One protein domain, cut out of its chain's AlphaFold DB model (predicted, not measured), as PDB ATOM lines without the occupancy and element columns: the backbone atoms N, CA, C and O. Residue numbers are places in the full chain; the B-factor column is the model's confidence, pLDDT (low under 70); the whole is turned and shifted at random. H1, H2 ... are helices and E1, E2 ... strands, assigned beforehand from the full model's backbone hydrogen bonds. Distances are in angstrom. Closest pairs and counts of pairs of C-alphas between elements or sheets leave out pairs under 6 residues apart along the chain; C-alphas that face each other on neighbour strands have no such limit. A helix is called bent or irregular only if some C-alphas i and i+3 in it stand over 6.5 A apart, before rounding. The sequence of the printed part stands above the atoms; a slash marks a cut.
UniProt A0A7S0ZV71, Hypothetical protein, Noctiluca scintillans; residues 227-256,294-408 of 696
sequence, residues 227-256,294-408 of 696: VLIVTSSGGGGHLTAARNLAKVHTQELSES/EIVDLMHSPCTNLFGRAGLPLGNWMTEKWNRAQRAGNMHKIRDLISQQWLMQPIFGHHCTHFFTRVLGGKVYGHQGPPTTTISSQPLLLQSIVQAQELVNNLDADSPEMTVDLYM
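Overview. This is residues 227 to 256 and 294 to 408 of the 696 residues of the protein "Hypothetical protein" of Noctiluca scintillans (UniProt A0A7S0ZV71). A small twisted sheet of four short parallel strands lies between H1, which runs along one face, and the pair H4 and H5, which pack on each other and only graze the sheet. A helical hairpin of H2 and H3 lies away from the sheet, at one end of the longest axis. The printed part has 145 residues with five named helices and four named strands, in the order E1 H1 E2 H2 H3 H4 E3 H5 E4; the sheet's order is E2 E1 E3 E4, all parallel. The class is mixed, helices and strands. The whole is compact, with a radius of gyration of the C-alphas of 15.8 A and spans of 49 by 34 by 25 A.

Arrangement. E1, residues 227 to 231, is an inner strand. H1, residues 237 to 256, is on the sheet at a height of 9.0 A, over E1 and E3, residues 373 to 376; it runs along the strands, at 3 degrees to E1 on the local plane. This is two layers, a helix on one face of a sheet. The closest C-alphas of E1 and H1 are those of Thr 231 and Leu 239, 6.0 A apart. E2, residues 294 to 297, is an edge strand parallel to E1, with N 229 and O 294 within hydrogen-bond range at 2.8 A. H2, residues 314 to 327, is not on the sheet; with its residues 322 to 326 alone it touches H3, residues 331 to 338, at a shallow tilt of 22 degrees, opposite ways, in a hairpin whose closest C-alphas are those of Ala 325 and Ile 334, 6.2 A apart. H3 meets H4, residues 341 to 360, only through their link. H4 is irregular, with a kink of 69 degrees near residue 350 and C-alphas 347 and 350 7.8 A apart; it only grazes the sheet with residues 356 to 360. E3 is parallel to E1, with N 375 and O 228 2.8 A apart. H5, residues 382 to 395, touches H4, the closest C-alphas being those of Thr 353 and Ser 384, 4.6 A apart; they run the same way at a shallow tilt of 32 degrees, only just short of steep. H5 only grazes the sheet with residues 382 to 389. E4, residues 404 to 407, is the other edge strand, parallel to E3, with N 405 and O 374 2.9 A apart. E3, H5 and E4 form a strand-helix-strand unit, two parallel neighbour strands with a helix between, and its crossover is right-handed. Every O i to N i+4 pair is within hydrogen-bond range in H1, H2, H3 and H5, and 12 of 16 are in H4.

Along the chain. E1 begins at C-alpha 227 (90.356, 119.545, 174.974). H1 is 28.4 A long, H2 20.0 A, H4 24.6 A and H5 20.1 A. E4 ends at C-alpha 407 (94.553, 121.680, 188.312).

Size, cuts and confidence. The two C-alphas farthest apart, those of Ala 328 and Ala 397, are 52.1 A apart. Residues 257 to 293 are not printed, and C-alphas 256 and 294 are 17.6 A apart across this cut. The links E2 to H2 and H4 to E3 are long. The mean pLDDT of the printed part is 87.2; residues 234 to 235, 308 to 309 and 394 to 401 are under 70.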
ATOM      1  N   VAL A 227      89.648 119.315 173.709       94.00
ATOM      2  CA  VAL A 227      90.356 119.545 174.974       94.00
ATOM      3  C   VAL A 227      91.754 118.943 174.921       94.00
ATOM      4  O   VAL A 227      91.940 117.783 174.555       94.00
ATOM      5  N   LEU A 228      92.754 119.725 175.332       96.44
ATOM      6  CA  LEU A 228      94.119 119.246 175.534       96.44
ATOM      7  C   LEU A 228      94.412 119.158 177.032       96.44
ATOM      8  O   LEU A 228      94.434 120.180 177.712       96.44
ATOM      9  N   ILE A 229      94.708 117.959 177.529       97.69
ATOM     10  CA  ILE A 229      95.115 117.727 178.916       97.69
ATOM     11  C   ILE A 229      96.590 117.339 178.948       97.69
ATOM     12  O   ILE A 229      96.997 116.308 178.417       97.69
ATOM     13  N   VAL A 230      97.409 118.148 179.605       97.19
ATOM     14  CA  VAL A 230      98.838 117.904 179.792       97.19
ATOM     15  C   VAL A 230      99.093 117.360 181.196       97.19
ATOM     16  O   VAL A 230      98.544 117.835 182.187       97.19
ATOM     17  N   THR A 231      99.921 116.324 181.300       96.19
ATOM     18  CA  THR A 231     100.197 115.636 182.565       96.19
ATOM     19  C   THR A 231     101.620 115.073 182.622       96.19
ATOM     20  O   THR A 231     102.425 115.300 181.720       96.19
ATOM     21  N   SER A 232     101.963 114.363 183.694       91.56
ATOM     22  CA  SER A 232     103.206 113.599 183.826       91.56
ATOM     23  C   SER A 232     102.965 112.288 184.561       91.56
ATOM     24  O   SER A 232     102.333 112.276 185.615       91.56
ATOM     25  N   SER A 233     103.558 111.192 184.097       80.94
ATOM     26  CA  SER A 233     103.514 109.904 184.810       80.94
ATOM     27  C   SER A 233     104.300 109.841 186.125       80.94
ATOM     28  O   SER A 233     104.206 108.833 186.828       80.94
ATOM     29  N   GLY A 234     105.133 110.837 186.444       66.25
ATOM     30  CA  GLY A 234     105.943 110.831 187.666       66.25
ATOM     31  C   GLY A 234     105.048 110.893 188.906       66.25
ATOM     32  O   GLY A 234     104.478 111.936 189.185       66.25
ATOM     33  N   GLY A 235     104.882 109.782 189.630       64.38
ATOM     34  CA  GLY A 235     104.103 109.729 190.880       64.38
ATOM     35  C   GLY A 235     102.642 109.261 190.771       64.38
ATOM     36  O   GLY A 235     101.973 109.152 191.792       64.38
ATOM     37  N   GLY A 236     102.135 108.917 189.581       74.69
ATOM     38  CA  GLY A 236     100.810 108.297 189.380       74.69
ATOM     39  C   GLY A 236      99.594 109.221 189.565       74.69
ATOM     40  O   GLY A 236      98.691 109.186 188.733       74.69
ATOM     41  N   GLY A 237      99.589 110.085 190.588       87.50
ATOM     42  CA  GLY A 237      98.476 110.988 190.908       87.50
ATOM     43  C   GLY A 237      98.116 111.948 189.772       87.50
ATOM     44  O   GLY A 237      96.953 112.029 189.392       87.50
ATOM     45  N   HIS A 238      99.104 112.602 189.148       92.75
ATOM     46  CA  HIS A 238      98.852 113.538 188.043       92.75
ATOM     47  C   HIS A 238      98.138 112.889 186.851       92.75
ATOM     48  O   HIS A 238      97.231 113.488 186.270       92.75
ATOM     49  N   LEU A 239      98.525 111.656 186.500       91.94
ATOM     50  CA  LEU A 239      97.915 110.916 185.397       91.94
ATOM     51  C   LEU A 239      96.493 110.463 185.747       91.94
ATOM     52  O   LEU A 239      95.615 110.500 184.885       91.94
ATOM     53  N   THR A 240      96.248 110.057 186.996       92.44
ATOM     54  CA  THR A 240      94.891 109.765 187.481       92.44
ATOM     55  C   THR A 240      94.010 111.011 187.406       92.44
ATOM     56  O   THR A 240      92.929 110.942 186.827       92.44
ATOM     57  N   ALA A 241      94.500 112.162 187.875       94.75
ATOM     58  CA  ALA A 241      93.803 113.443 187.758       94.75
ATOM     59  C   ALA A 241      93.460 113.777 186.301       94.75
ATOM     60  O   ALA A 241      92.316 114.090 185.986       94.75
ATOM     61  N   ALA A 242      94.431 113.646 185.391       96.06
ATOM     62  CA  ALA A 242      94.234 113.907 183.967       96.06
ATOM     63  C   ALA A 242      93.168 112.992 183.348       96.06
ATOM     64  O   ALA A 242      92.355 113.445 182.550       96.06
ATOM     65  N   ARG A 243      93.130 111.711 183.737       94.75
ATOM     66  CA  ARG A 243      92.094 110.765 183.292       94.75
ATOM     67  C   ARG A 243      90.719 111.097 183.861       94.75
ATOM     68  O   ARG A 243      89.729 110.933 183.157       94.75
ATOM     69  N   ASN A 244      90.644 111.552 185.107       95.00
ATOM     70  CA  ASN A 244      89.382 111.965 185.715       95.00
ATOM     71  C   ASN A 244      88.841 113.232 185.041       95.00
ATOM     72  O   ASN A 244      87.684 113.243 184.631       95.00
ATOM     73  N   LEU A 245      89.696 114.233 184.817       95.81
ATOM     74  CA  LEU A 245      89.367 115.433 184.040       95.81
ATOM     75  C   LEU A 245      88.944 115.072 182.613       95.81
ATOM     76  O   LEU A 245      87.964 115.609 182.109       95.81
ATOM     77  N   ALA A 246      89.608 114.097 181.984       96.12
ATOM     78  CA  ALA A 246      89.209 113.611 180.667       96.12
ATOM     79  C   ALA A 246      87.787 113.041 180.654       96.12
ATOM     80  O   ALA A 246      87.044 113.293 179.710       96.12
ATOM     81  N   LYS A 247      87.384 112.297 181.693       94.12
ATOM     82  CA  LYS A 247      86.009 111.787 181.811       94.12
ATOM     83  C   LYS A 247      84.998 112.923 181.960       94.12
ATOM     84  O   LYS A 247      83.996 112.905 181.255       94.12
ATOM     85  N   VAL A 248      85.286 113.901 182.828       91.88
ATOM     86  CA  VAL A 248      84.426 115.081 183.040       91.88
ATOM     87  C   VAL A 248      84.225 115.830 181.725       91.88
ATOM     88  O   VAL A 248      83.097 115.970 181.267       91.88
ATOM     89  N   HIS A 249      85.308 116.192 181.039       92.94
ATOM     90  CA  HIS A 249      85.207 116.928 179.780       92.94
ATOM     91  C   HIS A 249      84.637 116.093 178.629       92.94
ATOM     92  O   HIS A 249      83.981 116.640 177.752       92.94
ATOM     93  N   THR A 250      84.817 114.769 178.617       94.50
ATOM     94  CA  THR A 250      84.140 113.907 177.627       94.50
ATOM     95  C   THR A 250      82.620 113.969 177.785       94.50
ATOM     96  O   THR A 250      81.896 114.010 176.787       94.50
ATOM     97  N   GLN A 251      82.138 113.981 179.032       92.06
ATOM     98  CA  GLN A 251      80.719 114.140 179.325       92.06
ATOM     99  C   GLN A 251      80.226 115.532 178.908       92.06
ATOM    100  O   GLN A 251      79.240 115.614 178.182       92.06
ATOM    101  N   GLU A 252      80.940 116.602 179.269       90.38
ATOM    102  CA  GLU A 252      80.590 117.976 178.871       90.38
ATOM    103  C   GLU A 252      80.549 118.155 177.345       90.38
ATOM    104  O   GLU A 252      79.610 118.748 176.818       90.38
ATOM    105  N   LEU A 253      81.515 117.585 176.616       90.44
ATOM    106  CA  LEU A 253      81.532 117.587 175.148       90.44
ATOM    107  C   LEU A 253      80.312 116.863 174.567       90.44
ATOM    108  O   LEU A 253      79.717 117.316 173.591       90.44
ATOM    109  N   SER A 254      79.917 115.742 175.174       93.38
ATOM    110  CA  SER A 254      78.727 114.997 174.758       93.38
ATOM    111  C   SER A 254      77.446 115.789 175.032       93.38
ATOM    112  O   SER A 254      76.596 115.882 174.153       93.38
ATOM    113  N   GLU A 255      77.327 116.432 176.194       91.50
ATOM    114  CA  GLU A 255      76.199 117.312 176.533       91.50
ATOM    115  C   GLU A 255      76.122 118.537 175.598       91.50
ATOM    116  O   GLU A 255      75.038 118.886 175.128       91.50
ATOM    117  N   SER A 256      77.268 119.138 175.254       88.62
ATOM    118  CA  SER A 256      77.405 120.222 174.265       88.62
ATOM    119  C   SER A 256      76.917 119.784 172.874       88.62
ATOM    120  O   SER A 256      76.151 120.498 172.219       88.62
ATOM    121  N   GLU A 294      92.654 115.003 173.970       95.94
ATOM    122  CA  GLU A 294      94.015 114.475 173.934       95.94
ATOM    123  C   GLU A 294      94.671 114.577 175.307       95.94
ATOM    124  O   GLU A 294      94.692 115.648 175.914       95.94
ATOM    125  N   ILE A 295      95.264 113.475 175.780       96.44
ATOM    126  CA  ILE A 295      96.096 113.468 176.990       96.44
ATOM    127  C   ILE A 295      97.566 113.349 176.587       96.44
ATOM    128  O   ILE A 295      97.996 112.334 176.039       96.44
ATOM    129  N   VAL A 296      98.361 114.364 176.916       96.25
ATOM    130  CA  VAL A 296      99.807 114.390 176.683       96.25
ATOM    131  C   VAL A 296     100.547 114.181 177.996       96.25
ATOM    132  O   VAL A 296     100.613 115.073 178.839       96.25
ATOM    133  N   ASP A 297     101.174 113.018 178.149       95.44
ATOM    134  CA  ASP A 297     102.138 112.782 179.223       95.44
ATOM    135  C   ASP A 297     103.515 113.329 178.828       95.44
ATOM    136  O   ASP A 297     104.201 112.763 177.972       95.44
ATOM    137  N   LEU A 298     103.939 114.422 179.468       94.62
ATOM    138  CA  LEU A 298     105.207 115.091 179.177       94.62
ATOM    139  C   LEU A 298     106.394 114.134 179.228       94.62
ATOM    140  O   LEU A 298     107.262 114.204 178.355       94.62
ATOM    141  N   MET A 299     106.411 113.229 180.207       92.25
ATOM    142  CA  MET A 299     107.550 112.351 180.473       92.25
ATOM    143  C   MET A 299     107.674 111.227 179.447       92.25
ATOM    144  O   MET A 299     108.773 110.714 179.261       92.25
ATOM    145  N   HIS A 300     106.575 110.887 178.769       91.50
ATOM    146  CA  HIS A 300     106.520 109.869 177.715       91.50
ATOM    147  C   HIS A 300     106.391 110.460 176.304       91.50
ATOM    148  O   HIS A 300     106.330 109.723 175.319       91.50
ATOM    149  N   SER A 301     106.345 111.785 176.185       91.75
ATOM    150  CA  SER A 301     106.216 112.478 174.905       91.75
ATOM    151  C   SER A 301     107.579 112.855 174.308       91.75
ATOM    152  O   SER A 301     108.558 113.020 175.041       91.75
ATOM    153  N   PRO A 302     107.652 113.113 172.984       91.62
ATOM    154  CA  PRO A 302     108.864 113.629 172.345       91.62
ATOM    155  C   PRO A 302     109.434 114.903 172.989       91.62
ATOM    156  O   PRO A 302     110.636 115.126 172.896       91.62
ATOM    157  N   CYS A 303     108.593 115.695 173.667       92.38
ATOM    158  CA  CYS A 303     108.934 116.909 174.421       92.38
ATOM    159  C   CYS A 303     110.151 116.718 175.346       92.38
ATOM    160  O   CYS A 303     110.999 117.600 175.448       92.38
ATOM    161  N   THR A 304     110.268 115.553 175.992       92.75
ATOM    162  CA  THR A 304     111.328 115.271 176.976       92.75
ATOM    163  C   THR A 304     112.369 114.268 176.473       92.75
ATOM    164  O   THR A 304     113.160 113.720 177.251       92.75
ATOM    165  N   ASN A 305     112.428 114.048 175.158       90.25
ATOM    166  CA  ASN A 305     113.503 113.287 174.539       90.25
ATOM    167  C   ASN A 305     114.714 114.196 174.276       90.25
ATOM    168  O   ASN A 305     114.594 115.281 173.704       90.25
ATOM    169  N   LEU A 306     115.913 113.731 174.627       78.88
ATOM    170  CA  LEU A 306     117.163 114.407 174.291       78.88
ATOM    171  C   LEU A 306     117.360 114.355 172.770       78.88
ATOM    172  O   LEU A 306     117.522 113.263 172.238       78.88
ATOM    173  N   PHE A 307     117.368 115.508 172.093       75.81
ATOM    174  CA  PHE A 307     117.316 115.653 170.621       75.81
ATOM    175  C   PHE A 307     115.938 115.386 169.976       75.81
ATOM    176  O   PHE A 307     115.826 115.232 168.759       75.81
ATOM    177  N   GLY A 308     114.862 115.373 170.764       69.94
ATOM    178  CA  GLY A 308     113.486 115.347 170.270       69.94
ATOM    179  C   GLY A 308     112.990 113.999 169.750       69.94
ATOM    180  O   GLY A 308     113.278 112.959 170.328       69.94
ATOM    181  N   ARG A 309     112.185 113.971 168.676       68.81
ATOM    182  CA  ARG A 309     111.410 112.770 168.277       68.81
ATOM    183  C   ARG A 309     112.251 111.502 168.047       68.81
ATOM    184  O   ARG A 309     111.772 110.423 168.367       68.81
ATOM    185  N   ALA A 310     113.468 111.627 167.519       71.69
ATOM    186  CA  ALA A 310     114.407 110.511 167.315       71.69
ATOM    187  C   ALA A 310     115.447 110.379 168.450       71.69
ATOM    188  O   ALA A 310     116.434 109.658 168.333       71.69
ATOM    189  N   GLY A 311     115.243 111.140 169.520       74.81
ATOM    190  CA  GLY A 311     116.152 111.325 170.629       74.81
ATOM    191  C   GLY A 311     116.070 110.263 171.722       74.81
ATOM    192  O   GLY A 311     115.152 109.445 171.757       74.81
ATOM    193  N   LEU A 312     117.018 110.307 172.661       84.88
ATOM    194  CA  LEU A 312     117.010 109.421 173.828       84.88
ATOM    195  C   LEU A 312     115.854 109.809 174.769       84.88
ATOM    196  O   LEU A 312     115.761 110.986 175.123       84.88
ATOM    197  N   PRO A 313     115.003 108.867 175.222       88.12
ATOM    198  CA  PRO A 313     113.813 109.171 176.020       88.12
ATOM    199  C   PRO A 313     114.167 109.494 177.480       88.12
ATOM    200  O   PRO A 313     113.971 108.689 178.395       88.12
ATOM    201  N   LEU A 314     114.741 110.680 177.701       90.06
ATOM    202  CA  LEU A 314     115.245 111.112 179.001       90.06
ATOM    203  C   LEU A 314     114.107 111.297 180.015       90.06
ATOM    204  O   LEU A 314     114.295 110.965 181.186       90.06
ATOM    205  N   GLY A 315     112.920 111.723 179.565       89.94
ATOM    206  CA  GLY A 315     111.682 111.708 180.352       89.94
ATOM    207  C   GLY A 315     111.409 110.345 180.996       89.94
ATOM    208  O   GLY A 315     111.401 110.228 182.223       89.94
ATOM    209  N   ASN A 316     111.312 109.285 180.191       89.69
ATOM    210  CA  ASN A 316     111.107 107.916 180.685       89.69
ATOM    211  C   ASN A 316     112.186 107.491 181.689       89.69
ATOM    212  O   ASN A 316     111.887 106.878 182.715       89.69
ATOM    213  N   TRP A 317     113.450 107.833 181.422       91.25
ATOM    214  CA  TRP A 317     114.551 107.514 182.332       91.25
ATOM    215  C   TRP A 317     114.422 108.224 183.689       91.25
ATOM    216  O   TRP A 317     114.660 107.603 184.730       91.25
ATOM    217  N   MET A 318     114.023 109.501 183.699       90.88
ATOM    218  CA  MET A 318     113.775 110.260 184.931       90.88
ATOM    219  C   MET A 318     112.597 109.677 185.713       90.88
ATOM    220  O   MET A 318     112.726 109.467 186.920       90.88
ATOM    221  N   THR A 319     111.506 109.326 185.024       90.25
ATOM    222  CA  THR A 319     110.364 108.614 185.613       90.25
ATOM    223  C   THR A 319     110.809 107.300 186.256       90.25
ATOM    224  O   THR A 319     110.465 107.033 187.401       90.25
ATOM    225  N   GLU A 320     111.651 106.496 185.604       89.81
ATOM    226  CA  GLU A 320     112.109 105.232 186.197       89.81
ATOM    227  C   GLU A 320     113.077 105.437 187.375       89.81
ATOM    228  O   GLU A 320     113.092 104.661 188.335       89.81
ATOM    229  N   LYS A 321     113.900 106.493 187.352       91.88
ATOM    230  CA  LYS A 321     114.749 106.865 188.496       91.88
ATOM    231  C   LYS A 321     113.904 107.270 189.706       91.88
ATOM    232  O   LYS A 321     114.228 106.837 190.812       91.88
ATOM    233  N   TRP A 322     112.852 108.055 189.483       90.56
ATOM    234  CA  TRP A 322     111.860 108.398 190.497       90.56
ATOM    235  C   TRP A 322     111.179 107.152 191.043       90.56
ATOM    236  O   TRP A 322     111.214 106.905 192.248       90.56
ATOM    237  N   ASN A 323     110.652 106.320 190.145       89.38
ATOM    238  CA  ASN A 323     109.884 105.154 190.529       89.38
ATOM    239  C   ASN A 323     110.721 104.208 191.394       89.38
ATOM    240  O   ASN A 323     110.311 103.834 192.485       89.38
ATOM    241  N   ARG A 324     111.962 103.900 190.988       90.50
ATOM    242  CA  ARG A 324     112.889 103.095 191.807       90.50
ATOM    243  C   ARG A 324     113.121 103.661 193.206       90.50
ATOM    244  O   ARG A 324     113.277 102.878 194.136       90.50
ATOM    245  N   ALA A 325     113.186 104.984 193.352       91.12
ATOM    246  CA  ALA A 325     113.366 105.611 194.656       91.12
ATOM    247  C   ALA A 325     112.108 105.475 195.530       91.12
ATOM    248  O   ALA A 325     112.249 105.146 196.705       91.12
ATOM    249  N   GLN A 326     110.909 105.636 194.950       87.50
ATOM    250  CA  GLN A 326     109.632 105.391 195.636       87.50
ATOM    251  C   GLN A 326     109.497 103.940 196.104       87.50
ATOM    252  O   GLN A 326     109.279 103.717 197.290       87.50
ATOM    253  N   ARG A 327     109.734 102.952 195.226       88.50
ATOM    254  CA  ARG A 327     109.644 101.520 195.591       88.50
ATOM    255  C   ARG A 327     110.575 101.126 196.739       88.50
ATOM    256  O   ARG A 327     110.292 100.185 197.473       88.50
ATOM    257  N   ALA A 328     111.710 101.817 196.845       88.75
ATOM    258  CA  ALA A 328     112.723 101.588 197.865       88.75
ATOM    259  C   ALA A 328     112.503 102.406 199.151       88.75
ATOM    260  O   ALA A 328     113.372 102.366 200.019       88.75
ATOM    261  N   GLY A 329     111.434 103.210 199.253       86.50
ATOM    262  CA  GLY A 329     111.216 104.108 200.394       86.50
ATOM    263  C   GLY A 329     112.317 105.171 200.565       86.50
ATOM    264  O   GLY A 329     112.505 105.722 201.646       86.50
ATOM    265  N   ASN A 330     113.096 105.474 199.517       91.00
ATOM    266  CA  ASN A 330     114.274 106.336 199.632       91.00
ATOM    267  C   ASN A 330     113.895 107.823 199.545       91.00
ATOM    268  O   ASN A 330     114.084 108.473 198.513       91.00
ATOM    269  N   MET A 331     113.376 108.364 200.650       89.38
ATOM    270  CA  MET A 331     112.877 109.743 200.710       89.38
ATOM    271  C   MET A 331     113.955 110.785 200.422       89.38
ATOM    272  O   MET A 331     113.669 111.788 199.772       89.38
ATOM    273  N   HIS A 332     115.208 110.541 200.820       90.56
ATOM    274  CA  HIS A 332     116.308 111.455 200.504       90.56
ATOM    275  C   HIS A 332     116.508 111.587 198.992       90.56
ATOM    276  O   HIS A 332     116.552 112.700 198.476       90.56
ATOM    277  N   LYS A 333     116.545 110.467 198.264       92.19
ATOM    278  CA  LYS A 333     116.717 110.489 196.810       92.19
ATOM    279  C   LYS A 333     115.536 111.131 196.090       92.19
ATOM    280  O   LYS A 333     115.742 111.772 195.063       92.19
ATOM    281  N   ILE A 334     114.315 110.964 196.598       89.19
ATOM    282  CA  ILE A 334     113.149 111.639 196.022       89.19
ATOM    283  C   ILE A 334     113.243 113.150 196.270       89.19
ATOM    284  O   ILE A 334     113.101 113.907 195.316       89.19
ATOM    285  N   ARG A 335     113.587 113.598 197.490       88.81
ATOM    286  CA  ARG A 335     113.870 115.018 197.801       88.81
ATOM    287  C   ARG A 335     114.929 115.611 196.877       88.81
ATOM    288  O   ARG A 335     114.710 116.686 196.322       88.81
ATOM    289  N   ASP A 336     116.009 114.877 196.628       90.25
ATOM    290  CA  ASP A 336     117.050 115.305 195.693       90.25
ATOM    291  C   ASP A 336     116.498 115.475 194.269       90.25
ATOM    292  O   ASP A 336     116.789 116.475 193.616       90.25
ATOM    293  N   LEU A 337     115.668 114.542 193.786       88.94
ATOM    294  CA  LEU A 337     115.030 114.642 192.466       88.94
ATOM    295  C   LEU A 337     114.063 115.830 192.374       88.94
ATOM    296  O   LEU A 337     114.075 116.538 191.371       88.94
ATOM    297  N   ILE A 338     113.262 116.073 193.415       85.88
ATOM    298  CA  ILE A 338     112.339 117.218 193.496       85.88
ATOM    299  C   ILE A 338     113.124 118.527 193.421       85.88
ATOM    300  O   ILE A 338     112.807 119.394 192.613       85.88
ATOM    301  N   SER A 339     114.199 118.651 194.206       84.81
ATOM    302  CA  SER A 339     115.043 119.854 194.219       84.81
ATOM    303  C   SER A 339     115.729 120.144 192.877       84.81
ATOM    304  O   SER A 339     116.257 121.232 192.679       84.81
ATOM    305  N   GLN A 340     115.714 119.184 191.947       87.38
ATOM    306  CA  GLN A 340     116.265 119.305 190.599       87.38
ATOM    307  C   GLN A 340     115.192 119.562 189.531       87.38
ATOM    308  O   GLN A 340     115.546 119.745 188.369       87.38
ATOM    309  N   GLN A 341     113.900 119.615 189.879       85.00
ATOM    310  CA  GLN A 341     112.813 119.822 188.909       85.00
ATOM    311  C   GLN A 341     112.945 121.133 188.124       85.00
ATOM    312  O   GLN A 341     112.589 121.175 186.948       85.00
ATOM    313  N   TRP A 342     113.525 122.179 188.720       84.81
ATOM    314  CA  TRP A 342     113.775 123.453 188.037       84.81
ATOM    315  C   TRP A 342     114.677 123.309 186.797       84.81
ATOM    316  O   TRP A 342     114.576 124.113 185.873       84.81
ATOM    317  N   LEU A 343     115.513 122.262 186.723       88.69
ATOM    318  CA  LEU A 343     116.362 121.974 185.561       88.69
ATOM    319  C   LEU A 343     115.565 121.518 184.333       88.69
ATOM    320  O   LEU A 343     116.085 121.571 183.219       88.69
ATOM    321  N   MET A 344     114.312 121.086 184.505       90.69
ATOM    322  CA  MET A 344     113.481 120.616 183.397       90.69
ATOM    323  C   MET A 344     113.292 121.706 182.342       90.69
ATOM    324  O   MET A 344     113.405 121.432 181.148       90.69
ATOM    325  N   GLN A 345     113.058 122.947 182.773       90.88
ATOM    326  CA  GLN A 345     112.784 124.058 181.867       90.88
ATOM    327  C   GLN A 345     114.018 124.463 181.034       90.88
ATOM    328  O   GLN A 345     113.893 124.503 179.812       90.88
ATOM    329  N   PRO A 346     115.226 124.670 181.601       90.62
ATOM    330  CA  PRO A 346     116.429 124.909 180.798       90.62
ATOM    331  C   PRO A 346     116.801 123.758 179.854       90.62
ATOM    332  O   PRO A 346     117.297 124.008 178.759       90.62
ATOM    333  N   ILE A 347     116.579 122.501 180.259       91.12
ATOM    334  CA  ILE A 347     116.991 121.327 179.469       91.12
ATOM    335  C   ILE A 347     116.017 121.052 178.318       91.12
ATOM    336  O   ILE A 347     116.447 120.816 177.189       91.12
ATOM    337  N   PHE A 348     114.709 121.061 178.589       94.31
ATOM    338  CA  PHE A 348     113.691 120.631 177.624       94.31
ATOM    339  C   PHE A 348     112.848 121.774 177.069       94.31
ATOM    340  O   PHE A 348     112.154 121.581 176.071       94.31
ATOM    341  N   GLY A 349     112.901 122.963 177.669       93.56
ATOM    342  CA  GLY A 349     111.920 124.017 177.429       93.56
ATOM    343  C   GLY A 349     111.806 124.437 175.965       93.56
ATOM    344  O   GLY A 349     110.699 124.551 175.438       93.56
ATOM    345  N   HIS A 350     112.928 124.583 175.258       92.50
ATOM    346  CA  HIS A 350     112.904 124.910 173.829       92.50
ATOM    347  C   HIS A 350     112.231 123.807 172.994       92.50
ATOM    348  O   HIS A 350     111.334 124.080 172.192       92.50
ATOM    349  N   HIS A 351     112.616 122.546 173.217       92.12
ATOM    350  CA  HIS A 351     112.051 121.420 172.476       92.12
ATOM    351  C   HIS A 351     110.557 121.243 172.763       92.12
ATOM    352  O   HIS A 351     109.755 121.055 171.845       92.12
ATOM    353  N   CYS A 352     110.176 121.377 174.030       94.81
ATOM    354  CA  CYS A 352     108.799 121.314 174.477       94.81
ATOM    355  C   CYS A 352     107.934 122.428 173.893       94.81
ATOM    356  O   CYS A 352     106.841 122.151 173.407       94.81
ATOM    357  N   THR A 353     108.441 123.658 173.839       95.06
ATOM    358  CA  THR A 353     107.736 124.783 173.205       95.06
ATOM    359  C   THR A 353     107.458 124.487 171.731       95.06
ATOM    360  O   THR A 353     106.334 124.659 171.255       95.06
ATOM    361  N   HIS A 354     108.445 123.961 170.998       92.44
ATOM    362  CA  HIS A 354     108.261 123.582 169.595       92.44
ATOM    363  C   HIS A 354     107.265 122.422 169.425       92.44
ATOM    364  O   HIS A 354     106.414 122.454 168.532       92.44
ATOM    365  N   PHE A 355     107.341 121.401 170.283       94.25
ATOM    366  CA  PHE A 355     106.385 120.296 170.293       94.25
ATOM    367  C   PHE A 355     104.952 120.801 170.518       94.25
ATOM    368  O   PHE A 355     104.079 120.535 169.691       94.25
ATOM    369  N   PHE A 356     104.723 121.603 171.560       94.56
ATOM    370  CA  PHE A 356     103.398 122.139 171.864       94.56
ATOM    371  C   PHE A 356     102.897 123.132 170.818       94.56
ATOM    372  O   PHE A 356     101.715 123.109 170.501       94.56
ATOM    373  N   THR A 357     103.770 123.911 170.174       91.31
ATOM    374  CA  THR A 357     103.367 124.788 169.056       91.31
ATOM    375  C   THR A 357     102.757 123.972 167.911       91.31
ATOM    376  O   THR A 357     101.819 124.406 167.245       91.31
ATOM    377  N   ARG A 358     103.253 122.749 167.678       89.44
ATOM    378  CA  ARG A 358     102.682 121.834 166.680       89.44
ATOM    379  C   ARG A 358     101.385 121.182 167.149       89.44
ATOM    380  O   ARG A 358     100.495 121.018 166.319       89.44
ATOM    381  N   VAL A 359     101.295 120.804 168.426       90.56
ATOM    382  CA  VAL A 359     100.074 120.242 169.032       90.56
ATOM    383  C   VAL A 359      98.937 121.260 168.963       90.56
ATOM    384  O   VAL A 359      97.918 120.992 168.337       90.56
ATOM    385  N   LEU A 360      99.162 122.456 169.509       87.06
ATOM    386  CA  LEU A 360      98.211 123.570 169.524       87.06
ATOM    387  C   LEU A 360      97.918 124.108 168.114       87.06
ATOM    388  O   LEU A 360      96.877 124.700 167.872       87.06
ATOM    389  N   GLY A 361      98.820 123.895 167.156       81.81
ATOM    390  CA  GLY A 361      98.584 124.206 165.747       81.81
ATOM    391  C   GLY A 361      97.807 123.133 164.970       81.81
ATOM    392  O   GLY A 361      97.773 123.221 163.744       81.81
ATOM    393  N   GLY A 362      97.285 122.086 165.624       79.69
ATOM    394  CA  GLY A 362      96.528 120.993 164.991       79.69
ATOM    395  C   GLY A 362      97.368 119.997 164.175       79.69
ATOM    396  O   GLY A 362      96.847 119.047 163.598       79.69
ATOM    397  N   LYS A 363      98.699 120.159 164.126       78.62
ATOM    398  CA  LYS A 363      99.590 119.372 163.245       78.62
ATOM    399  C   LYS A 363      99.920 117.972 163.768       78.62
ATOM    400  O   LYS A 363     100.571 117.210 163.053       78.62
ATOM    401  N   VAL A 364      99.598 117.672 165.026       83.56
ATOM    402  CA  VAL A 364      99.935 116.389 165.671       83.56
ATOM    403  C   VAL A 364      98.737 115.447 165.690       83.56
ATOM    404  O   VAL A 364      98.889 114.295 165.301       83.56
ATOM    405  N   TYR A 365      97.568 115.952 166.087       82.94
ATOM    406  CA  TYR A 365      96.363 115.147 166.313       82.94
ATOM    407  C   TYR A 365      95.282 115.333 165.239       82.94
ATOM    408  O   TYR A 365      94.262 114.662 165.273       82.94
ATOM    409  N   GLY A 366      95.501 116.215 164.255       77.56
ATOM    410  CA  GLY A 366      94.549 116.434 163.158       77.56
ATOM    411  C   GLY A 366      93.325 117.277 163.529       77.56
ATOM    412  O   GLY A 366      92.457 117.466 162.680       77.56
ATOM    413  N   HIS A 367      93.270 117.815 164.751       81.12
ATOM    414  CA  HIS A 367      92.229 118.751 165.184       81.12
ATOM    415  C   HIS A 367      92.316 120.080 164.426       81.12
ATOM    416  O   HIS A 367      93.401 120.543 164.055       81.12
ATOM    417  N   GLN A 368      91.163 120.709 164.188       72.62
ATOM    418  CA  GLN A 368      91.111 122.012 163.533       72.62
ATOM    419  C   GLN A 368      91.391 123.128 164.542       72.62
ATOM    420  O   GLN A 368      90.564 123.441 165.389       72.62
ATOM    421  N   GLY A 369      92.553 123.768 164.405       73.25
ATOM    422  CA  GLY A 369      92.937 124.892 165.256       73.25
ATOM    423  C   GLY A 369      93.384 124.484 166.669       73.25
ATOM    424  O   GLY A 369      93.590 123.301 166.945       73.25
ATOM    425  N   PRO A 370      93.604 125.476 167.548       81.81
ATOM    426  CA  PRO A 370      94.000 125.246 168.934       81.81
ATOM    427  C   PRO A 370      92.862 124.643 169.764       81.81
ATOM    428  O   PRO A 370      91.699 124.807 169.393       81.81
ATOM    429  N   PRO A 371      93.183 123.966 170.882       87.12
ATOM    430  CA  PRO A 371      92.169 123.444 171.790       87.12
ATOM    431  C   PRO A 371      91.328 124.582 172.359       87.12
ATOM    432  O   PRO A 371      91.841 125.676 172.614       87.12
ATOM    433  N   THR A 372      90.043 124.314 172.581       86.25
ATOM    434  CA  THR A 372      89.145 125.252 173.267       86.25
ATOM    435  C   THR A 372      89.517 125.385 174.737       86.25
ATOM    436  O   THR A 372      89.457 126.489 175.276       86.25
ATOM    437  N   THR A 373      89.999 124.293 175.335       90.56
ATOM    438  CA  THR A 373      90.441 124.228 176.730       90.56
ATOM    439  C   THR A 373      91.814 123.563 176.808       90.56
ATOM    440  O   THR A 373      92.015 122.462 176.287       90.56
ATOM    441  N   THR A 374      92.778 124.225 177.456       94.88
ATOM    442  CA  THR A 374      94.095 123.643 177.756       94.88
ATOM    443  C   THR A 374      94.234 123.461 179.253       94.88
ATOM    444  O   THR A 374      94.297 124.431 180.003       94.88
ATOM    445  N   ILE A 375      94.344 122.211 179.672       97.25
ATOM    446  CA  ILE A 375      94.423 121.819 181.071       97.25
ATOM    447  C   ILE A 375      95.818 121.286 181.341       97.25
ATOM    448  O   ILE A 375      96.370 120.545 180.530       97.25
ATOM    449  N   SER A 376      96.378 121.609 182.500       97.19
ATOM    450  CA  SER A 376      97.537 120.903 183.029       97.19
ATOM    451  C   SER A 376      97.219 120.340 184.406       97.19
ATOM    452  O   SER A 376      96.701 121.056 185.254       97.19
ATOM    453  N   SER A 377      97.556 119.077 184.668       96.19
ATOM    454  CA  SER A 377      97.457 118.498 186.020       96.19
ATOM    455  C   SER A 377      98.775 118.558 186.799       96.19
ATOM    456  O   SER A 377      98.923 117.914 187.839       96.19
ATOM    457  N   GLN A 378      99.770 119.279 186.272       92.31
ATOM    458  CA  GLN A 378     101.095 119.401 186.874       92.31
ATOM    459  C   GLN A 378     101.865 120.636 186.356       92.31
ATOM    460  O   GLN A 378     101.645 121.075 185.225       92.31
ATOM    461  N   PRO A 379     102.761 121.231 187.163       92.00
ATOM    462  CA  PRO A 379     103.404 122.506 186.839       92.00
ATOM    463  C   PRO A 379     104.677 122.374 185.981       92.00
ATOM    464  O   PRO A 379     105.236 123.396 185.575       92.00
ATOM    465  N   LEU A 380     105.189 121.162 185.708       91.50
ATOM    466  CA  LEU A 380     106.436 121.015 184.947       91.50
ATOM    467  C   LEU A 380     106.245 121.518 183.518       91.50
ATOM    468  O   LEU A 380     105.276 121.175 182.847       91.50
ATOM    469  N   LEU A 381     107.230 122.283 183.042       93.81
ATOM    470  CA  LEU A 381     107.267 122.839 181.686       93.81
ATOM    471  C   LEU A 381     106.059 123.733 181.351       93.81
ATOM    472  O   LEU A 381     105.790 123.991 180.176       93.81
ATOM    473  N   LEU A 382     105.361 124.251 182.370       93.62
ATOM    474  CA  LEU A 382     104.222 125.155 182.205       93.62
ATOM    475  C   LEU A 382     104.597 126.392 181.380       93.62
ATOM    476  O   LEU A 382     103.852 126.786 180.486       93.62
ATOM    477  N   GLN A 383     105.800 126.931 181.600       94.38
ATOM    478  CA  GLN A 383     106.350 128.016 180.790       94.38
ATOM    479  C   GLN A 383     106.367 127.669 179.296       94.38
ATOM    480  O   GLN A 383     105.946 128.479 178.480       94.38
ATOM    481  N   SER A 384     106.816 126.468 178.923       95.56
ATOM    482  CA  SER A 384     106.868 126.041 177.520       95.56
ATOM    483  C   SER A 384     105.497 125.853 176.884       95.56
ATOM    484  O   SER A 384     105.336 126.137 175.698       95.56
ATOM    485  N   ILE A 385     104.512 125.381 177.652       94.94
ATOM    486  CA  ILE A 385     103.129 125.231 177.177       94.94
ATOM    487  C   ILE A 385     102.541 126.612 176.878       94.94
ATOM    488  O   ILE A 385     102.027 126.842 175.785       94.94
ATOM    489  N   VAL A 386     102.683 127.552 177.814       92.19
ATOM    490  CA  VAL A 386     102.159 128.910 177.652       92.19
ATOM    491  C   VAL A 386     102.917 129.670 176.557       92.19
ATOM    492  O   VAL A 386     102.285 130.298 175.717       92.19
ATOM    493  N   GLN A 387     104.247 129.554 176.461       91.88
ATOM    494  CA  GLN A 387     105.015 130.131 175.344       91.88
ATOM    495  C   GLN A 387     104.562 129.579 173.990       91.88
ATOM    496  O   GLN A 387     104.460 130.323 173.017       91.88
ATOM    497  N   ALA A 388     104.257 128.282 173.906       91.81
ATOM    498  CA  ALA A 388     103.710 127.698 172.690       91.81
ATOM    499  C   ALA A 388     102.326 128.276 172.352       91.81
ATOM    500  O   ALA A 388     102.075 128.595 171.188       91.81
ATOM    501  N   GLN A 389     101.455 128.468 173.351       87.06
ATOM    502  CA  GLN A 389     100.188 129.180 173.165       87.06
ATOM    503  C   GLN A 389     100.431 130.610 172.681       87.06
ATOM    504  O   GLN A 389      99.770 131.041 171.747       87.06
ATOM    505  N   GLU A 390     101.397 131.343 173.238       83.31
ATOM    506  CA  GLU A 390     101.742 132.694 172.785       83.31
ATOM    507  C   GLU A 390     102.252 132.729 171.352       83.31
ATOM    508  O   GLU A 390     101.882 133.628 170.604       83.31
ATOM    509  N   LEU A 391     103.064 131.762 170.931       84.62
ATOM    510  CA  LEU A 391     103.516 131.669 169.545       84.62
ATOM    511  C   LEU A 391     102.340 131.403 168.602       84.62
ATOM    512  O   LEU A 391     102.218 132.073 167.578       84.62
ATOM    513  N   VAL A 392     101.434 130.491 168.963       78.31
ATOM    514  CA  VAL A 392     100.206 130.236 168.193       78.31
ATOM    515  C   VAL A 392      99.281 131.465 168.200       78.31
ATOM    516  O   VAL A 392      98.746 131.830 167.156       78.31
ATOM    517  N   ASN A 393      99.164 132.165 169.330       70.38
ATOM    518  CA  ASN A 393      98.365 133.380 169.494       70.38
ATOM    519  C   ASN A 393      98.957 134.573 168.748       70.38
ATOM    520  O   ASN A 393      98.226 135.340 168.149       70.38
ATOM    521  N   ASN A 394     100.273 134.754 168.727       63.91
ATOM    522  CA  ASN A 394     100.912 135.838 167.985       63.91
ATOM    523  C   ASN A 394     100.754 135.648 166.474       63.91
ATOM    524  O   ASN A 394     100.712 136.627 165.723       63.91
ATOM    525  N   LEU A 395     100.624 134.404 166.016       54.44
ATOM    526  CA  LEU A 395     100.270 134.114 164.632       54.44
ATOM    527  C   LEU A 395      98.804 134.458 164.320       54.44
ATOM    528  O   LEU A 395      98.499 134.706 163.153       54.44
ATOM    529  N   ASP A 396      97.940 134.552 165.338       58.47
ATOM    530  CA  ASP A 396      96.515 134.863 165.221       58.47
ATOM    531  C   ASP A 396      96.134 136.202 165.900       58.47
ATOM    532  O   ASP A 396      96.006 136.322 167.121       58.47
ATOM    533  N   ALA A 397      95.880 137.229 165.086       47.91
ATOM    534  CA  ALA A 397      95.439 138.581 165.448       47.91
ATOM    535  C   ALA A 397      94.220 138.612 166.404       47.91
ATOM    536  O   ALA A 397      93.897 139.638 167.010       47.91
ATOM    537  N   ASP A 398      93.545 137.477 166.552       46.94
ATOM    538  CA  ASP A 398      92.209 137.380 167.095       46.94
ATOM    539  C   ASP A 398      92.116 136.578 168.371       46.94
ATOM    540  O   ASP A 398      91.084 136.641 169.032       46.94
ATOM    541  N   SER A 399      93.199 135.896 168.742       51.38
ATOM    542  CA  SER A 399      93.177 135.019 169.895       51.38
ATOM    543  C   SER A 399      92.842 135.781 171.174       51.38
ATOM    544  O   SER A 399      93.593 136.707 171.507       51.38
ATOM    545  N   PRO A 400      91.771 135.428 171.918       53.03
ATOM    546  CA  PRO A 400      91.717 135.773 173.326       53.03
ATOM    547  C   PRO A 400      92.965 135.218 174.005       53.03
ATOM    548  O   PRO A 400      93.620 134.300 173.500       53.03
ATOM    549  N   GLU A 401      93.308 135.790 175.153       62.62
ATOM    550  CA  GLU A 401      94.337 135.208 176.000       62.62
ATOM    551  C   GLU A 401      93.939 133.764 176.310       62.62
ATOM    552  O   GLU A 401      93.037 133.518 177.103       62.62
ATOM    553  N   MET A 402      94.565 132.809 175.613       72.62
ATOM    554  CA  MET A 402      94.468 131.408 175.990       72.62
ATOM    555  C   MET A 402      95.071 131.296 177.374       72.62
ATOM    556  O   MET A 402      96.200 131.754 177.591       72.62
ATOM    557  N   THR A 403      94.297 130.717 178.276       89.25
ATOM    558  CA  THR A 403      94.770 130.346 179.591       89.25
ATOM    559  C   THR A 403      95.180 128.880 179.603       89.25
ATOM    560  O   THR A 403      94.808 128.090 178.727       89.25
ATOM    561  N   VAL A 404      95.999 128.525 180.585       94.81
ATOM    562  CA  VAL A 404      96.201 127.138 180.990       94.81
ATOM    563  C   VAL A 404      95.545 126.966 182.346       94.81
ATOM    564  O   VAL A 404      95.957 127.610 183.316       94.81
ATOM    565  N   ASP A 405      94.556 126.084 182.400       97.25
ATOM    566  CA  ASP A 405      93.886 125.706 183.635       97.25
ATOM    567  C   ASP A 405      94.748 124.651 184.339       97.25
ATOM    568  O   ASP A 405      94.798 123.478 183.960       97.25
ATOM    569  N   LEU A 406      95.516 125.091 185.334       97.69
ATOM    570  CA  LEU A 406      96.380 124.247 186.149       97.69
ATOM    571  C   LEU A 406      95.581 123.677 187.323       97.69
ATOM    572  O   LEU A 406      95.368 124.357 188.326       97.69
ATOM    573  N   TYR A 407      95.195 122.411 187.225       97.56
ATOM    574  CA  TYR A 407      94.553 121.680 188.312       97.56
ATOM    575  C   TYR A 407      95.607 121.129 189.266       97.56
ATOM    576  O   TYR A 407      96.459 120.322 188.884       97.56
ATOM    577  N   MET A 408      95.539 121.556 190.524       96.06
ATOM    578  CA  MET A 408      96.353 120.987 191.585       96.06
ATOM    579  C   MET A 408      95.919 119.553 191.872       96.06
ATOM    580  O   MET A 408      94.735 119.235 191.987       96.06
TER     581      MET A 408